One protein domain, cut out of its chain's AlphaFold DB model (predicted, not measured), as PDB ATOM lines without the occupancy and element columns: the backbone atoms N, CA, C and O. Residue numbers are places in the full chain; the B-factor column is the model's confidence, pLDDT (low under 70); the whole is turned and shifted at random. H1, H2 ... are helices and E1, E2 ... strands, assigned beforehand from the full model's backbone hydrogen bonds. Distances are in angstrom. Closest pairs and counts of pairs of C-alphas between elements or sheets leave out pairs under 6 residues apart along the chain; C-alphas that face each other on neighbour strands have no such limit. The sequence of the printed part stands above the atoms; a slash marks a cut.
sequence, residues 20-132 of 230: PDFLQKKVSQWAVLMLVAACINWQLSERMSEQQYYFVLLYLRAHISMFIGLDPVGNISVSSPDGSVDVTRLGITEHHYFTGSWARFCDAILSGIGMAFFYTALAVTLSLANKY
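Overview. This is residues 20 to 132 of the 230 residues of an uncharacterized protein of Sphingorhabdus sp. JK6 (UniProt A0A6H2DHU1). Two long helices, H2 and H6, cross at a steep angle, and at one end of the pair a head is built on H3, with the short helices H4 and H5 and the two-stranded hairpin E1 and E2 packed on it. H6 reaches far away from the head, and the hairpin's tip and the last residue of H6 mark the two ends of the length. The printed part has 113 residues, with elements in the order H1, H2, H3, E1, E2, H4, H5, H6; the sheet E1 - E2 is antiparallel and the class is mostly helix. The whole is loose, with a radius of gyration of the C-alphas of 17.8 A and spans of 62 by 29 by 23 A.

Along the chain. H1 is residues 21 to 24, with C-alpha 21 at (134.563, 31.255, 141.847). H2, residues 26 to 47, is 31.7 A long, and H3, residues 50 to 68, 26.7 A. E1 is residues 75 to 80 and E2 residues 83 to 88. H4 is residues 89 to 94 and H5 residues 96 to 99. H6, residues 102 to 132, is 45.1 A long and ends with C-alpha 132 at (127.095, 17.226, 138.235).

Arrangement. H2 touches H6, closest at the C-alphas of Ile 40 and Gly 112, 4.1 A, with a steep tilt of 44 degrees, opposite ways. H1 is close to H2 but not clearly touching, C-alphas 23 and 29 being 5.9 A apart. H3 touches H4 with residues 55 to 63 alone, closest at C-alphas 62 and 89, 5.8 A. H3 touches H5 with residues 51 to 56 alone, closest at C-alphas 52 and 97, 5.4 A. The closest C-alphas of H3 and E1 are 62 and 76, 6.4 A. In the hairpin E1 and E2, N 78 and O 85 are 2.8 A apart, within hydrogen-bond range. In H2, H3, H4 and H6 every O i to N i+4 pair is within hydrogen-bond range; H1 and H5 are too short for one.

Size, cuts and confidence. The C-alphas farthest apart, of Asp 82 and Tyr 132, are 62.9 A apart. The printed part has no cut, and no link is long. Residues 24 to 30 stand free. Mean pLDDT of the printed part is 81.0; residues 20 to 24, 72 to 73, 80 and 83 are under 70.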
ATOM      1  N   PRO A  20     133.276  31.882 137.236       57.72
ATOM      2  CA  PRO A  20     133.345  30.787 138.194       57.72
ATOM      3  C   PRO A  20     134.260  31.183 139.359       57.72
ATOM      4  O   PRO A  20     135.368  31.663 139.121       57.72
ATOM      5  N   ASP A  21     133.830  30.934 140.602       57.84
ATOM      6  CA  ASP A  21     134.563  31.255 141.847       57.84
ATOM      7  C   ASP A  21     136.034  30.809 141.824       57.84
ATOM      8  O   ASP A  21     136.894  31.364 142.510       57.84
ATOM      9  N   PHE A  22     136.344  29.806 140.995       51.69
ATOM     10  CA  PHE A  22     137.701  29.388 140.690       51.69
ATOM     11  C   PHE A  22     138.577  30.554 140.224       51.69
ATOM     12  O   PHE A  22     139.648  30.707 140.791       51.69
ATOM     13  N   LEU A  23     138.143  31.402 139.283       57.97
ATOM     14  CA  LEU A  23     138.928  32.494 138.678       57.97
ATOM     15  C   LEU A  23     139.133  33.717 139.589       57.97
ATOM     16  O   LEU A  23     139.916  34.607 139.263       57.97
ATOM     17  N   GLN A  24     138.452  33.779 140.735       64.94
ATOM     18  CA  GLN A  24     138.648  34.861 141.706       64.94
ATOM     19  C   GLN A  24     139.855  34.614 142.622       64.94
ATOM     20  O   GLN A  24     140.394  35.544 143.224       64.94
ATOM     21  N   LYS A  25     140.320  33.362 142.729       73.81
ATOM     22  CA  LYS A  25     141.486  33.018 143.546       73.81
ATOM     23  C   LYS A  25     142.761  33.524 142.868       73.81
ATOM     24  O   LYS A  25     143.012  33.234 141.707       73.81
ATOM     25  N   LYS A  26     143.642  34.198 143.610       75.06
ATOM     26  CA  LYS A  26     144.926  34.676 143.057       75.06
ATOM     27  C   LYS A  26     145.724  33.557 142.370       75.06
ATOM     28  O   LYS A  26     146.297  33.774 141.314       75.06
ATOM     29  N   VAL A  27     145.716  32.345 142.931       78.81
ATOM     30  CA  VAL A  27     146.441  31.184 142.381       78.81
ATOM     31  C   VAL A  27     145.924  30.766 141.003       78.81
ATOM     32  O   VAL A  27     146.719  30.461 140.121       78.81
ATOM     33  N   SER A  28     144.608  30.765 140.786       75.88
ATOM     34  CA  SER A  28     144.037  30.396 139.487       75.88
ATOM     35  C   SER A  28     144.243  31.495 138.449       75.88
ATOM     36  O   SER A  28     144.494  31.178 137.295       75.88
ATOM     37  N   GLN A  29     144.221  32.769 138.852       79.12
ATOM     38  CA  GLN A  29     144.590  33.885 137.975       79.12
ATOM     39  C   GLN A  29     146.037  33.753 137.502       79.12
ATOM     40  O   GLN A  29     146.300  33.874 136.310       79.12
ATOM     41  N   TRP A  30     146.960  33.417 138.411       81.94
ATOM     42  CA  TRP A  30     148.345  33.105 138.058       81.94
ATOM     43  C   TRP A  30     148.447  31.895 137.130       81.94
ATOM     44  O   TRP A  30     149.174  31.951 136.146       81.94
ATOM     45  N   ALA A  31     147.694  30.824 137.387       83.38
ATOM     46  CA  ALA A  31     147.686  29.648 136.521       83.38
ATOM     47  C   ALA A  31     147.163  29.967 135.109       83.38
ATOM     48  O   ALA A  31     147.755  29.529 134.127       83.38
ATOM     49  N   VAL A  32     146.099  30.768 134.995       84.25
ATOM     50  CA  VAL A  32     145.555  31.223 133.706       84.25
ATOM     51  C   VAL A  32     146.548  32.129 132.989       84.25
ATOM     52  O   VAL A  32     146.773  31.951 131.797       84.25
ATOM     53  N   LEU A  33     147.194  33.055 133.698       85.62
ATOM     54  CA  LEU A  33     148.232  33.912 133.127       85.62
ATOM     55  C   LEU A  33     149.413  33.083 132.597       85.62
ATOM     56  O   LEU A  33     149.873  33.308 131.480       85.62
ATOM     57  N   MET A  34     149.875  32.097 133.371       88.62
ATOM     58  CA  MET A  34     150.953  31.190 132.969       88.62
ATOM     59  C   MET A  34     150.544  30.323 131.777       88.62
ATOM     60  O   MET A  34     151.356  30.106 130.883       88.62
ATOM     61  N   LEU A  35     149.287  29.877 131.720       91.19
ATOM     62  CA  LEU A  35     148.743  29.158 130.570       91.19
ATOM     63  C   LEU A  35     148.721  30.042 129.317       91.19
ATOM     64  O   LEU A  35     149.167  29.602 128.264       91.19
ATOM     65  N   VAL A  36     148.270  31.295 129.430       88.38
ATOM     66  CA  VAL A  36     148.304  32.269 128.324       88.38
ATOM     67  C   VAL A  36     149.737  32.472 127.836       88.38
ATOM     68  O   VAL A  36     149.993  32.369 126.638       88.38
ATOM     69  N   ALA A  37     150.682  32.691 128.751       88.94
ATOM     70  CA  ALA A  37     152.091  32.842 128.407       88.94
ATOM     71  C   ALA A  37     152.651  31.586 127.718       88.94
ATOM     72  O   ALA A  37     153.325  31.701 126.696       88.94
ATOM     73  N   ALA A  38     152.329  30.391 128.221       91.12
ATOM     74  CA  ALA A  38     152.762  29.124 127.638       91.12
ATOM     75  C   ALA A  38     152.186  28.901 126.232       91.12
ATOM     76  O   ALA A  38     152.923  28.505 125.333       91.12
ATOM     77  N   CYS A  39     150.902  29.197 126.010       91.69
ATOM     78  CA  CYS A  39     150.266  29.064 124.698       91.69
ATOM     79  C   CYS A  39     150.822  30.064 123.677       91.69
ATOM     80  O   CYS A  39     151.057  29.690 122.530       91.69
ATOM     81  N   ILE A  40     151.069  31.315 124.082       89.75
ATOM     82  CA  ILE A  40     151.737  32.302 123.220       89.75
ATOM     83  C   ILE A  40     153.147  31.818 122.880       89.75
ATOM     84  O   ILE A  40     153.524  31.806 121.712       89.75
ATOM     85  N   ASN A  41     153.911  31.368 123.877       89.50
ATOM     86  CA  ASN A  41     155.270  30.877 123.674       89.50
ATOM     87  C   ASN A  41     155.311  29.672 122.725       89.50
ATOM     88  O   ASN A  41     156.139  29.622 121.818       89.50
ATOM     89  N   TRP A  42     154.372  28.740 122.894       92.06
ATOM     90  CA  TRP A  42     154.188  27.607 121.993       92.06
ATOM     91  C   TRP A  42     153.933  28.077 120.556       92.06
ATOM     92  O   TRP A  42     154.653  27.679 119.642       92.06
ATOM     93  N   GLN A  43     152.968  28.980 120.351       91.56
ATOM     94  CA  GLN A  43     152.641  29.486 119.015       91.56
ATOM     95  C   GLN A  43     153.786  30.254 118.356       91.56
ATOM     96  O   GLN A  43     153.978  30.150 117.145       91.56
ATOM     97  N   LEU A  44     154.570  30.994 119.135       88.12
ATOM     98  CA  LEU A  44     155.770  31.658 118.636       88.12
ATOM     99  C   LEU A  44     156.831  30.639 118.208       88.12
ATOM    100  O   LEU A  44     157.397  30.788 117.129       88.12
ATOM    101  N   SER A  45     157.054  29.587 119.002       87.75
ATOM    102  CA  SER A  45     158.044  28.547 118.687       87.75
ATOM    103  C   SER A  45     157.694  27.725 117.442       87.75
ATOM    104  O   SER A  45     158.583  27.313 116.708       87.75
ATOM    105  N   GLU A  46     156.405  27.516 117.174       89.12
ATOM    106  CA  GLU A  46     155.938  26.713 116.040       89.12
ATOM    107  C   GLU A  46     155.991  27.490 114.712       89.12
ATOM    108  O   GLU A  46     156.218  26.915 113.648       89.12
ATOM    109  N   ARG A  47     155.770  28.809 114.757       82.94
ATOM    110  CA  ARG A  47     155.531  29.636 113.560       82.94
ATOM    111  C   ARG A  47     156.711  30.515 113.146       82.94
ATOM    112  O   ARG A  47     156.634  31.166 112.100       82.94
ATOM    113  N   MET A  48     157.770  30.578 113.950       85.81
ATOM    114  CA  MET A  48     158.920  31.454 113.720       85.81
ATOM    115  C   MET A  48     160.219  30.668 113.608       85.81
ATOM    116  O   MET A  48     160.410  29.656 114.277       85.81
ATOM    117  N   SER A  49     161.146  31.163 112.785       87.50
ATOM    118  CA  SER A  49     162.520  30.656 112.812       87.50
ATOM    119  C   SER A  49     163.218  31.062 114.111       87.50
ATOM    120  O   SER A  49     162.851  32.060 114.732       87.50
ATOM    121  N   GLU A  50     164.272  30.340 114.497       85.88
ATOM    122  CA  GLU A  50     165.028  30.611 115.731       85.88
ATOM    123  C   GLU A  50     165.497  32.071 115.832       85.88
ATOM    124  O   GLU A  50     165.399  32.688 116.891       85.88
ATOM    125  N   GLN A  51     165.935  32.659 114.713       84.38
ATOM    126  CA  GLN A  51     166.352  34.063 114.658       84.38
ATOM    127  C   GLN A  51     165.175  35.023 114.875       84.38
ATOM    128  O   GLN A  51     165.286  35.962 115.657       84.38
ATOM    129  N   GLN A  52     164.028  34.791 114.230       84.25
ATOM    130  CA  GLN A  52     162.831  35.621 114.421       84.25
ATOM    131  C   GLN A  52     162.331  35.541 115.866       84.25
ATOM    132  O   GLN A  52     162.063  36.564 116.493       84.25
ATOM    133  N   TYR A  53     162.283  34.326 116.406       84.81
ATOM    134  CA  TYR A  53     161.897  34.053 117.781       84.81
ATOM    135  C   TYR A  53     162.825  34.755 118.785       84.81
ATOM    136  O   TYR A  53     162.355  35.405 119.717       84.81
ATOM    137  N   TYR A  54     164.138  34.717 118.552       85.94
ATOM    138  CA  TYR A  54     165.126  35.416 119.374       85.94
ATOM    139  C   TYR A  54     164.904  36.937 119.410       85.94
ATOM    140  O   TYR A  54     164.826  37.524 120.491       85.94
ATOM    141  N   PHE A  55     164.741  37.579 118.248       82.56
ATOM    142  CA  PHE A  55     164.477  39.023 118.179       82.56
ATOM    143  C   PHE A  55     163.137  39.404 118.822       82.56
ATOM    144  O   PHE A  55     163.030  40.453 119.458       82.56
ATOM    145  N   VAL A  56     162.128  38.536 118.728       84.62
ATOM    146  CA  VAL A  56     160.845  38.711 119.420       84.62
ATOM    147  C   VAL A  56     160.994  38.632 120.939       84.62
ATOM    148  O   VAL A  56     160.438  39.469 121.650       84.62
ATOM    149  N   LEU A  57     161.768  37.676 121.454       85.94
ATOM    150  CA  LEU A  57     162.045  37.578 122.888       85.94
ATOM    151  C   LEU A  57     162.824  38.789 123.405       85.94
ATOM    152  O   LEU A  57     162.510  39.301 124.482       85.94
ATOM    153  N   LEU A  58     163.797  39.282 122.633       85.69
ATOM    154  CA  LEU A  58     164.480  40.537 122.942       85.69
ATOM    155  C   LEU A  58     163.478  41.694 122.994       85.69
ATOM    156  O   LEU A  58     163.424  42.406 123.993       85.69
ATOM    157  N   TYR A  59     162.618  41.841 121.987       85.12
ATOM    158  CA  TYR A  59     161.591  42.884 121.987       85.12
ATOM    159  C   TYR A  59     160.674  42.810 123.219       85.12
ATOM    160  O   TYR A  59     160.464  43.821 123.893       85.12
ATOM    161  N   LEU A  60     160.171  41.616 123.556       83.12
ATOM    162  CA  LEU A  60     159.324  41.389 124.730       83.12
ATOM    163  C   LEU A  60     160.050  41.743 126.030       83.12
ATOM    164  O   LEU A  60     159.484  42.428 126.881       83.12
ATOM    165  N   ARG A  61     161.318  41.340 126.173       83.75
ATOM    166  CA  ARG A  61     162.151  41.693 127.329       83.75
ATOM    167  C   ARG A  61     162.300  43.206 127.474       83.75
ATOM    168  O   ARG A  61     162.160  43.718 128.585       83.75
ATOM    169  N   ALA A  62     162.554  43.920 126.377       81.62
ATOM    170  CA  ALA A  62     162.677  45.381 126.375       81.62
ATOM    171  C   ALA A  62     161.354  46.020 126.795       81.62
ATOM    172  O   ALA A  62     161.325  46.917 127.632       81.62
ATOM    173  N   HIS A  63     160.247  45.515 126.251       82.38
ATOM    174  CA  HIS A  63     158.914  46.029 126.532       82.38
ATOM    175  C   HIS A  63     158.502  45.831 127.998       82.38
ATOM    176  O   HIS A  63     157.996  46.756 128.627       82.38
ATOM    177  N   ILE A  64     158.786  44.657 128.571       79.56
ATOM    178  CA  ILE A  64     158.539  44.367 129.990       79.56
ATOM    179  C   ILE A  64     159.430  45.240 130.885       79.56
ATOM    180  O   ILE A  64     158.948  45.791 131.871       79.56
ATOM    181  N   SER A  65     160.706  45.415 130.533       75.50
ATOM    182  CA  SER A  65     161.648  46.235 131.314       75.50
ATOM    183  C   SER A  65     161.232  47.710 131.358       75.50
ATOM    184  O   SER A  65     161.312  48.334 132.418       75.50
ATOM    185  N   MET A  66     160.706  48.236 130.244       76.19
ATOM    186  CA  MET A  66     160.083  49.562 130.194       76.19
ATOM    187  C   MET A  66     158.822  49.633 131.056       76.19
ATOM    188  O   MET A  66     158.649  50.586 131.809       76.19
ATOM    189  N   PHE A  67     157.947  48.627 130.973       76.62
ATOM    190  CA  PHE A  67     156.683  48.613 131.711       76.62
ATOM    191  C   PHE A  67     156.880  48.552 133.233       76.62
ATOM    192  O   PHE A  67     156.153  49.202 133.978       76.62
ATOM    193  N   ILE A  68     157.884  47.805 133.700       76.25
ATOM    194  CA  ILE A  68     158.245  47.720 135.126       76.25
ATOM    195  C   ILE A  68     158.996  48.990 135.586       76.25
ATOM    196  O   ILE A  68     159.119  49.234 136.784       76.25
ATOM    197  N   GLY A  69     159.464  49.829 134.655       70.75
ATOM    198  CA  GLY A  69     160.208  51.055 134.956       70.75
ATOM    199  C   GLY A  69     161.673  50.816 135.332       70.75
ATOM    200  O   GLY A  69     162.300  51.700 135.908       70.75
ATOM    201  N   LEU A  70     162.219  49.634 135.021       70.12
ATOM    202  CA  LEU A  70     163.630  49.303 135.260       70.12
ATOM    203  C   LEU A  70     164.555  50.010 134.268       70.12
ATOM    204  O   LEU A  70     165.665  50.390 134.626       70.12
ATOM    205  N   ASP A  71     164.085  50.189 133.035       71.75
ATOM    206  CA  ASP A  71     164.795  50.933 132.003       71.75
ATOM    207  C   ASP A  71     163.792  51.734 131.152       71.75
ATOM    208  O   ASP A  71     163.061  51.142 130.351       71.75
ATOM    209  N   PRO A  72     163.730  53.071 131.303       67.75
ATOM    210  CA  PRO A  72     162.791  53.914 130.567       67.75
ATOM    211  C   PRO A  72     163.119  54.022 129.072       67.75
ATOM    212  O   PRO A  72     162.253  54.418 128.291       67.75
ATOM    213  N   VAL A  73     164.343  53.678 128.661       69.44
ATOM    214  CA  VAL A  73     164.780  53.713 127.258       69.44
ATOM    215  C   VAL A  73     164.553  52.353 126.584       69.44
ATOM    216  O   VAL A  73     164.326  52.285 125.374       69.44
ATOM    217  N   GLY A  74     164.526  51.272 127.370       70.31
ATOM    218  CA  GLY A  74     164.333  49.910 126.875       70.31
ATOM    219  C   GLY A  74     165.552  49.406 126.105       70.31
ATOM    220  O   GLY A  74     165.405  48.838 125.019       70.31
ATOM    221  N   ASN A  75     166.743  49.658 126.642       78.25
ATOM    222  CA  ASN A  75     168.004  49.160 126.121       78.25
ATOM    223  C   ASN A  75     168.193  47.700 126.526       78.25
ATOM    224  O   ASN A  75     167.929  47.289 127.657       78.25
ATOM    225  N   ILE A  76     168.678  46.895 125.587       76.75
ATOM    226  CA  ILE A  76     169.078  45.522 125.858       76.75
ATOM    227  C   ILE A  76     170.503  45.325 125.395       76.75
ATOM    228  O   ILE A  76     170.805  45.498 124.218       76.75
ATOM    229  N   SER A  77     171.346  44.873 126.318       75.44
ATOM    230  CA  SER A  77     172.669  44.383 125.973       75.44
ATOM    231  C   SER A  77     172.552  42.994 125.351       75.44
ATOM    232  O   SER A  77     172.151  42.027 126.011       75.44
ATOM    233  N   VAL A  78     172.849  42.910 124.059       72.81
ATOM    234  CA  VAL A  78     172.906  41.669 123.293       72.81
ATOM    235  C   VAL A  78     174.359  41.225 123.238       72.81
ATOM    236  O   VAL A  78     175.197  41.878 122.619       72.81
ATOM    237  N   SER A  79     174.676  40.115 123.899       70.56
ATOM    238  CA  SER A  79     176.004  39.505 123.827       70.56
ATOM    239  C   SER A  79     176.165  38.773 122.495       70.56
ATOM    240  O   SER A  79     175.436  37.823 122.216       70.56
ATOM    241  N   SER A  80     177.121  39.207 121.684       68.50
ATOM    242  CA  SER A  80     177.600  38.507 120.495       68.50
ATOM    243  C   SER A  80     178.993  37.911 120.765       68.50
ATOM    244  O   SER A  80     179.648  38.291 121.742       68.50
ATOM    245  N   PRO A  81     179.472  36.974 119.926       71.25
ATOM    246  CA  PRO A  81     180.830  36.432 120.032       71.25
ATOM    247  C   PRO A  81     181.925  37.509 119.983       71.25
ATOM    248  O   PRO A  81     182.984  37.327 120.578       71.25
ATOM    249  N   ASP A  82     181.643  38.635 119.319       74.31
ATOM    250  CA  ASP A  82     182.578  39.744 119.110       74.31
ATOM    251  C   ASP A  82     182.462  40.843 120.188       74.31
ATOM    252  O   ASP A  82     183.235  41.801 120.187       74.31
ATOM    253  N   GLY A  83     181.508  40.725 121.122       69.19
ATOM    254  CA  GLY A  83     181.283  41.677 122.213       69.19
ATOM    255  C   GLY A  83     179.804  41.889 122.542       69.19
ATOM    256  O   GLY A  83     178.916  41.311 121.930       69.19
ATOM    257  N   SER A  84     179.502  42.730 123.531       73.31
ATOM    258  CA  SER A  84     178.120  43.130 123.828       73.31
ATOM    259  C   SER A  84     177.755  44.416 123.093       73.31
ATOM    260  O   SER A  84     178.476  45.406 123.201       73.31
ATOM    261  N   VAL A  85     176.625  44.414 122.387       76.19
ATOM    262  CA  VAL A  85     176.058  45.609 121.748       76.19
ATOM    263  C   VAL A  85     174.753  45.960 122.443       76.19
ATOM    264  O   VAL A  85     173.867  45.114 122.571       76.19
ATOM    265  N   ASP A  86     174.620  47.212 122.869       76.94
ATOM    266  CA  ASP A  86     173.361  47.715 123.406       76.94
ATOM    267  C   ASP A  86     172.436  48.105 122.252       76.94
ATOM    268  O   ASP A  86     172.740  48.986 121.447       76.94
ATOM    269  N   VAL A  87     171.296  47.425 122.167       77.31
ATOM    270  CA  VAL A  87     170.270  47.667 121.153       77.31
ATOM    271  C   VAL A  87     169.043  48.252 121.837       77.31
ATOM    272  O   VAL A  87     168.550  47.720 122.833       77.31
ATOM    273  N   THR A  88     168.534  49.360 121.305       81.94
ATOM    274  CA  THR A  88     167.293  49.964 121.797       81.94
ATOM    275  C   THR A  88     166.088  49.146 121.331       81.94
ATOM    276  O   THR A  88     166.118  48.514 120.272       81.94
ATOM    277  N   ARG A  89     164.969  49.204 122.065       80.69
ATOM    278  CA  ARG A  89     163.697  48.595 121.628       80.69
ATOM    279  C   ARG A  89     163.310  48.986 120.196       80.69
ATOM    280  O   ARG A  89     162.829  48.140 119.449       80.69
ATOM    281  N   LEU A  90     163.511  50.252 119.823       79.12
ATOM    282  CA  LEU A  90     163.220  50.748 118.473       79.12
ATOM    283  C   LEU A  90     164.170  50.134 117.433       79.12
ATOM    284  O   LEU A  90     163.711  49.653 116.399       79.12
ATOM    285  N   GLY A  91     165.461  50.017 117.756       78.19
ATOM    286  CA  GLY A  91     166.433  49.328 116.903       78.19
ATOM    287  C   GLY A  91     166.106  47.845 116.690       78.19
ATOM    288  O   GLY A  91     166.304  47.319 115.599       78.19
ATOM    289  N   ILE A  92     165.523  47.173 117.690       80.31
ATOM    290  CA  ILE A  92     165.024  45.794 117.543       80.31
ATOM    291  C   ILE A  92     163.854  45.744 116.550       80.31
ATOM    292  O   ILE A  92     163.800  44.835 115.725       80.31
ATOM    293  N   THR A  93     162.933  46.715 116.597       77.81
ATOM    294  CA  THR A  93     161.771  46.737 115.688       77.81
ATOM    295  C   THR A  93     162.130  47.008 114.230       77.81
ATOM    296  O   THR A  93     161.477  46.489 113.322       77.81
ATOM    297  N   GLU A  94     163.180  47.794 114.005       81.06
ATOM    298  CA  GLU A  94     163.691  48.158 112.678       81.06
ATOM    299  C   GLU A  94     164.553  47.053 112.044       81.06
ATOM    300  O   GLU A  94     164.850  47.099 110.851       81.06
ATOM    301  N   HIS A  95     164.933  46.031 112.816       80.44
ATOM    302  CA  HIS A  95     165.715  44.910 112.313       80.44
ATOM    303  C   HIS A  95     164.885  44.037 111.358       80.44
ATOM    304  O   HIS A  95     163.776  43.619 111.693       80.44
ATOM    305  N   HIS A  96     165.436  43.664 110.196       77.94
ATOM    306  CA  HIS A  96     164.695  42.981 109.118       77.94
ATOM    307  C   HIS A  96     164.026  41.671 109.551       77.94
ATOM    308  O   HIS A  96     162.921  41.358 109.105       77.94
ATOM    309  N   TYR A  97     164.664  40.920 110.455       75.19
ATOM    310  CA  TYR A  97     164.082  39.710 111.047       75.19
ATOM    311  C   TYR A  97     162.819  39.975 111.875       75.19
ATOM    312  O   TYR A  97     161.969  39.091 111.966       75.19
ATOM    313  N   PHE A  98     162.666  41.168 112.448       76.81
ATOM    314  CA  PHE A  98     161.505  41.557 113.242       76.81
ATOM    315  C   PHE A  98     160.448  42.277 112.398       76.81
ATOM    316  O   PHE A  98     159.270  41.925 112.435       76.81
ATOM    317  N   THR A  99     160.849  43.242 111.570       75.56
ATOM    318  CA  THR A  99     159.908  44.053 110.778       75.56
ATOM    319  C   THR A  99     159.121  43.190 109.787       75.56
ATOM    320  O   THR A  99     157.912  43.353 109.644       75.56
ATOM    321  N   GLY A 100     159.775  42.200 109.166       73.38
ATOM    322  CA  GLY A 100     159.125  41.231 108.275       73.38
ATOM    323  C   GLY A 100     158.306  40.142 108.983       73.38
ATOM    324  O   GLY A 100     157.587  39.397 108.319       73.38
ATOM    325  N   SER A 101     158.399  40.023 110.312       81.69
ATOM    326  CA  SER A 101     157.706  38.996 111.103       81.69
ATOM    327  C   SER A 101     156.636  39.559 112.044       81.69
ATOM    328  O   SER A 101     155.912  38.778 112.658       81.69
ATOM    329  N   TRP A 102     156.450  40.882 112.097       82.25
ATOM    330  CA  TRP A 102     155.498  41.539 113.001       82.25
ATOM    331  C   TRP A 102     154.050  41.056 112.838       82.25
ATOM    332  O   TRP A 102     153.378  40.767 113.825       82.25
ATOM    333  N   ALA A 103     153.569  40.891 111.603       85.12
ATOM    334  CA  ALA A 103     152.228  40.347 111.370       85.12
ATOM    335  C   ALA A 103     152.096  38.916 111.925       85.12
ATOM    336  O   ALA A 103     151.150  38.609 112.644       85.12
ATOM    337  N   ARG A 104     153.109  38.069 111.687       83.50
ATOM    338  CA  ARG A 104     153.150  36.693 112.208       83.50
ATOM    339  C   ARG A 104     153.238  36.655 113.733       83.50
ATOM    340  O   ARG A 104     152.671  35.758 114.345       83.50
ATOM    341  N   PHE A 105     153.929  37.617 114.340       85.06
ATOM    342  CA  PHE A 105     153.994  37.795 115.788       85.06
ATOM    343  C   PHE A 105     152.615  38.099 116.378       85.06
ATOM    344  O   PHE A 105     152.174  37.404 117.294       85.06
ATOM    345  N   CYS A 106     151.911  39.086 115.821       86.69
ATOM    346  CA  CYS A 106     150.556  39.434 116.239       86.69
ATOM    347  C   CYS A 106     149.592  38.249 116.080       86.69
ATOM    348  O   CYS A 106     148.851  37.939 117.013       86.69
ATOM    349  N   ASP A 107     149.653  37.545 114.947       88.69
ATOM    350  CA  ASP A 107     148.835  36.354 114.692       88.69
ATOM    351  C   ASP A 107     149.134  35.224 115.685       88.69
ATOM    352  O   ASP A 107     148.214  34.586 116.198       88.69
ATOM    353  N   ALA A 108     150.411  34.981 115.997       87.31
ATOM    354  CA  ALA A 108     150.821  33.976 116.974       87.31
ATOM    355  C   ALA A 108     150.331  34.323 118.389       87.31
ATOM    356  O   ALA A 108     149.859  33.438 119.101       87.31
ATOM    357  N   ILE A 109     150.371  35.602 118.781       88.19
ATOM    358  CA  ILE A 109     149.806  36.062 120.057       88.19
ATOM    359  C   ILE A 109     148.294  35.842 120.089       88.19
ATOM    360  O   ILE A 109     147.789  35.240 121.034       88.19
ATOM    361  N   LEU A 110     147.571  36.302 119.066       90.50
ATOM    362  CA  LEU A 110     146.116  36.150 118.973       90.50
ATOM    363  C   LEU A 110     145.708  34.675 119.021       90.50
ATOM    364  O   LEU A 110     144.804  34.301 119.770       90.50
ATOM    365  N   SER A 111     146.416  33.824 118.276       88.88
ATOM    366  CA  SER A 111     146.193  32.379 118.269       88.88
ATOM    367  C   SER A 111     146.508  31.739 119.626       88.88
ATOM    368  O   SER A 111     145.716  30.934 120.115       88.88
ATOM    369  N   GLY A 112     147.609  32.133 120.274       88.31
ATOM    370  CA  GLY A 112     147.996  31.645 121.599       88.31
ATOM    371  C   GLY A 112     146.991  32.032 122.685       88.31
ATOM    372  O   GLY A 112     146.597  31.190 123.490       88.31
ATOM    373  N   ILE A 113     146.503  33.276 122.664       89.69
ATOM    374  CA  ILE A 113     145.430  33.748 123.549       89.69
ATOM    375  C   ILE A 113     144.145  32.947 123.300       89.69
ATOM    376  O   ILE A 113     143.523  32.477 124.253       89.69
ATOM    377  N   GLY A 114     143.768  32.739 122.033       89.69
ATOM    378  CA  GLY A 114     142.604  31.931 121.666       89.69
ATOM    379  C   GLY A 114     142.689  30.493 122.189       89.69
ATOM    380  O   GLY A 114     141.729  29.992 122.775       89.69
ATOM    381  N   MET A 115     143.853  29.851 122.056       90.31
ATOM    382  CA  MET A 115     144.108  28.516 122.611       90.31
ATOM    383  C   MET A 115     144.015  28.482 124.133       90.31
ATOM    384  O   MET A 115     143.381  27.586 124.689       90.31
ATOM    385  N   ALA A 116     144.594  29.467 124.818       89.69
ATOM    386  CA  ALA A 116     144.500  29.551 126.269       89.69
ATOM    387  C   ALA A 116     143.039  29.683 126.723       89.69
ATOM    388  O   ALA A 116     142.605  28.947 127.610       89.69
ATOM    389  N   PHE A 117     142.244  30.538 126.067       89.25
ATOM    390  CA  PHE A 117     140.811  30.644 126.347       89.25
ATOM    391  C   PHE A 117     140.076  29.325 126.114       89.25
ATOM    392  O   PHE A 117     139.299  28.910 126.974       89.25
ATOM    393  N   PHE A 118     140.365  28.625 125.018       90.69
ATOM    394  CA  PHE A 118     139.785  27.313 124.744       90.69
ATOM    395  C   PHE A 118     140.072  26.307 125.871       90.69
ATOM    396  O   PHE A 118     139.144  25.683 126.390       90.69
ATOM    397  N   TYR A 119     141.323  26.200 126.324       88.69
ATOM    398  CA  TYR A 119     141.682  25.306 127.428       88.69
ATOM    399  C   TYR A 119     141.055  25.719 128.759       88.69
ATOM    400  O   TYR A 119     140.609  24.856 129.516       88.69
ATOM    401  N   THR A 120     140.965  27.019 129.051       87.00
ATOM    402  CA  THR A 120     140.263  27.477 130.260       87.00
ATOM    403  C   THR A 120     138.776  27.140 130.216       87.00
ATOM    404  O   THR A 120     138.241  26.653 131.209       87.00
ATOM    405  N   ALA A 121     138.116  27.317 129.067       87.31
ATOM    406  CA  ALA A 121     136.718  26.946 128.890       87.31
ATOM    407  C   ALA A 121     136.522  25.436 129.073       87.31
ATOM    408  O   ALA A 121     135.627  25.025 129.807       87.31
ATOM    409  N   LEU A 122     137.403  24.617 128.489       89.31
ATOM    410  CA  LEU A 122     137.387  23.162 128.646       89.31
ATOM    411  C   LEU A 122     137.578  22.729 130.110       89.31
ATOM    412  O   LEU A 122     136.891  21.837 130.598       89.31
ATOM    413  N   ALA A 123     138.489  23.371 130.841       84.88
ATOM    414  CA  ALA A 123     138.698  23.083 132.258       84.88
ATOM    415  C   ALA A 123     137.464  23.445 133.104       84.88
ATOM    416  O   ALA A 123     137.086  22.701 134.013       84.88
ATOM    417  N   VAL A 124     136.806  24.567 132.794       85.00
ATOM    418  CA  VAL A 124     135.570  24.988 133.470       85.00
ATOM    419  C   VAL A 124     134.426  24.018 133.175       85.00
ATOM    420  O   VAL A 124     133.734  23.606 134.107       85.00
ATOM    421  N   THR A 125     134.239  23.602 131.919       84.81
ATOM    422  CA  THR A 125     133.181  22.646 131.555       84.81
ATOM    423  C   THR A 125     133.410  21.278 132.194       84.81
ATOM    424  O   THR A 125     132.467  20.717 132.751       84.81
ATOM    425  N   LEU A 126     134.650  20.779 132.220       84.62
ATOM    426  CA  LEU A 126     135.009  19.548 132.936       84.62
ATOM    427  C   LEU A 126     134.729  19.654 134.440       84.62
ATOM    428  O   LEU A 126     134.189  18.724 135.037       84.62
ATOM    429  N   SER A 127     135.038  20.795 135.060       80.81
ATOM    430  CA  SER A 127     134.746  21.017 136.481       80.81
ATOM    431  C   SER A 127     133.241  21.000 136.773       80.81
ATOM    432  O   SER A 127     132.809  20.386 137.751       80.81
ATOM    433  N   LEU A 128     132.429  21.629 135.918       81.69
ATOM    434  CA  LEU A 128     130.969  21.611 136.042       81.69
ATOM    435  C   LEU A 128     130.393  20.206 135.833       81.69
ATOM    436  O   LEU A 128     129.531  19.783 136.604       81.69
ATOM    437  N   ALA A 129     130.897  19.470 134.840       81.00
ATOM    438  CA  ALA A 129     130.494  18.092 134.583       81.00
ATOM    439  C   ALA A 129     130.810  17.183 135.780       81.00
ATOM    440  O   ALA A 129     129.936  16.443 136.231       81.00
ATOM    441  N   ASN A 130     132.005  17.299 136.364       80.12
ATOM    442  CA  ASN A 130     132.381  16.525 137.547       80.12
ATOM    443  C   ASN A 130     131.485  16.838 138.750       80.12
ATOM    444  O   ASN A 130     130.988  15.914 139.385       80.12
ATOM    445  N   LYS A 131     131.174  18.116 139.009       81.31
ATOM    446  CA  LYS A 131     130.216  18.491 140.065       81.31
ATOM    447  C   LYS A 131     128.826  17.896 139.831       81.31
ATOM    448  O   LYS A 131     128.151  17.499 140.780       81.31
ATOM    449  N   TYR A 132     128.376  17.841 138.578       81.81
ATOM    450  CA  TYR A 132     127.095  17.226 138.235       81.81
ATOM    451  C   TYR A 132     127.106  15.713 138.489       81.81
ATOM    452  O   TYR A 132     126.159  15.176 139.070       81.81
TER     453      TYR A 132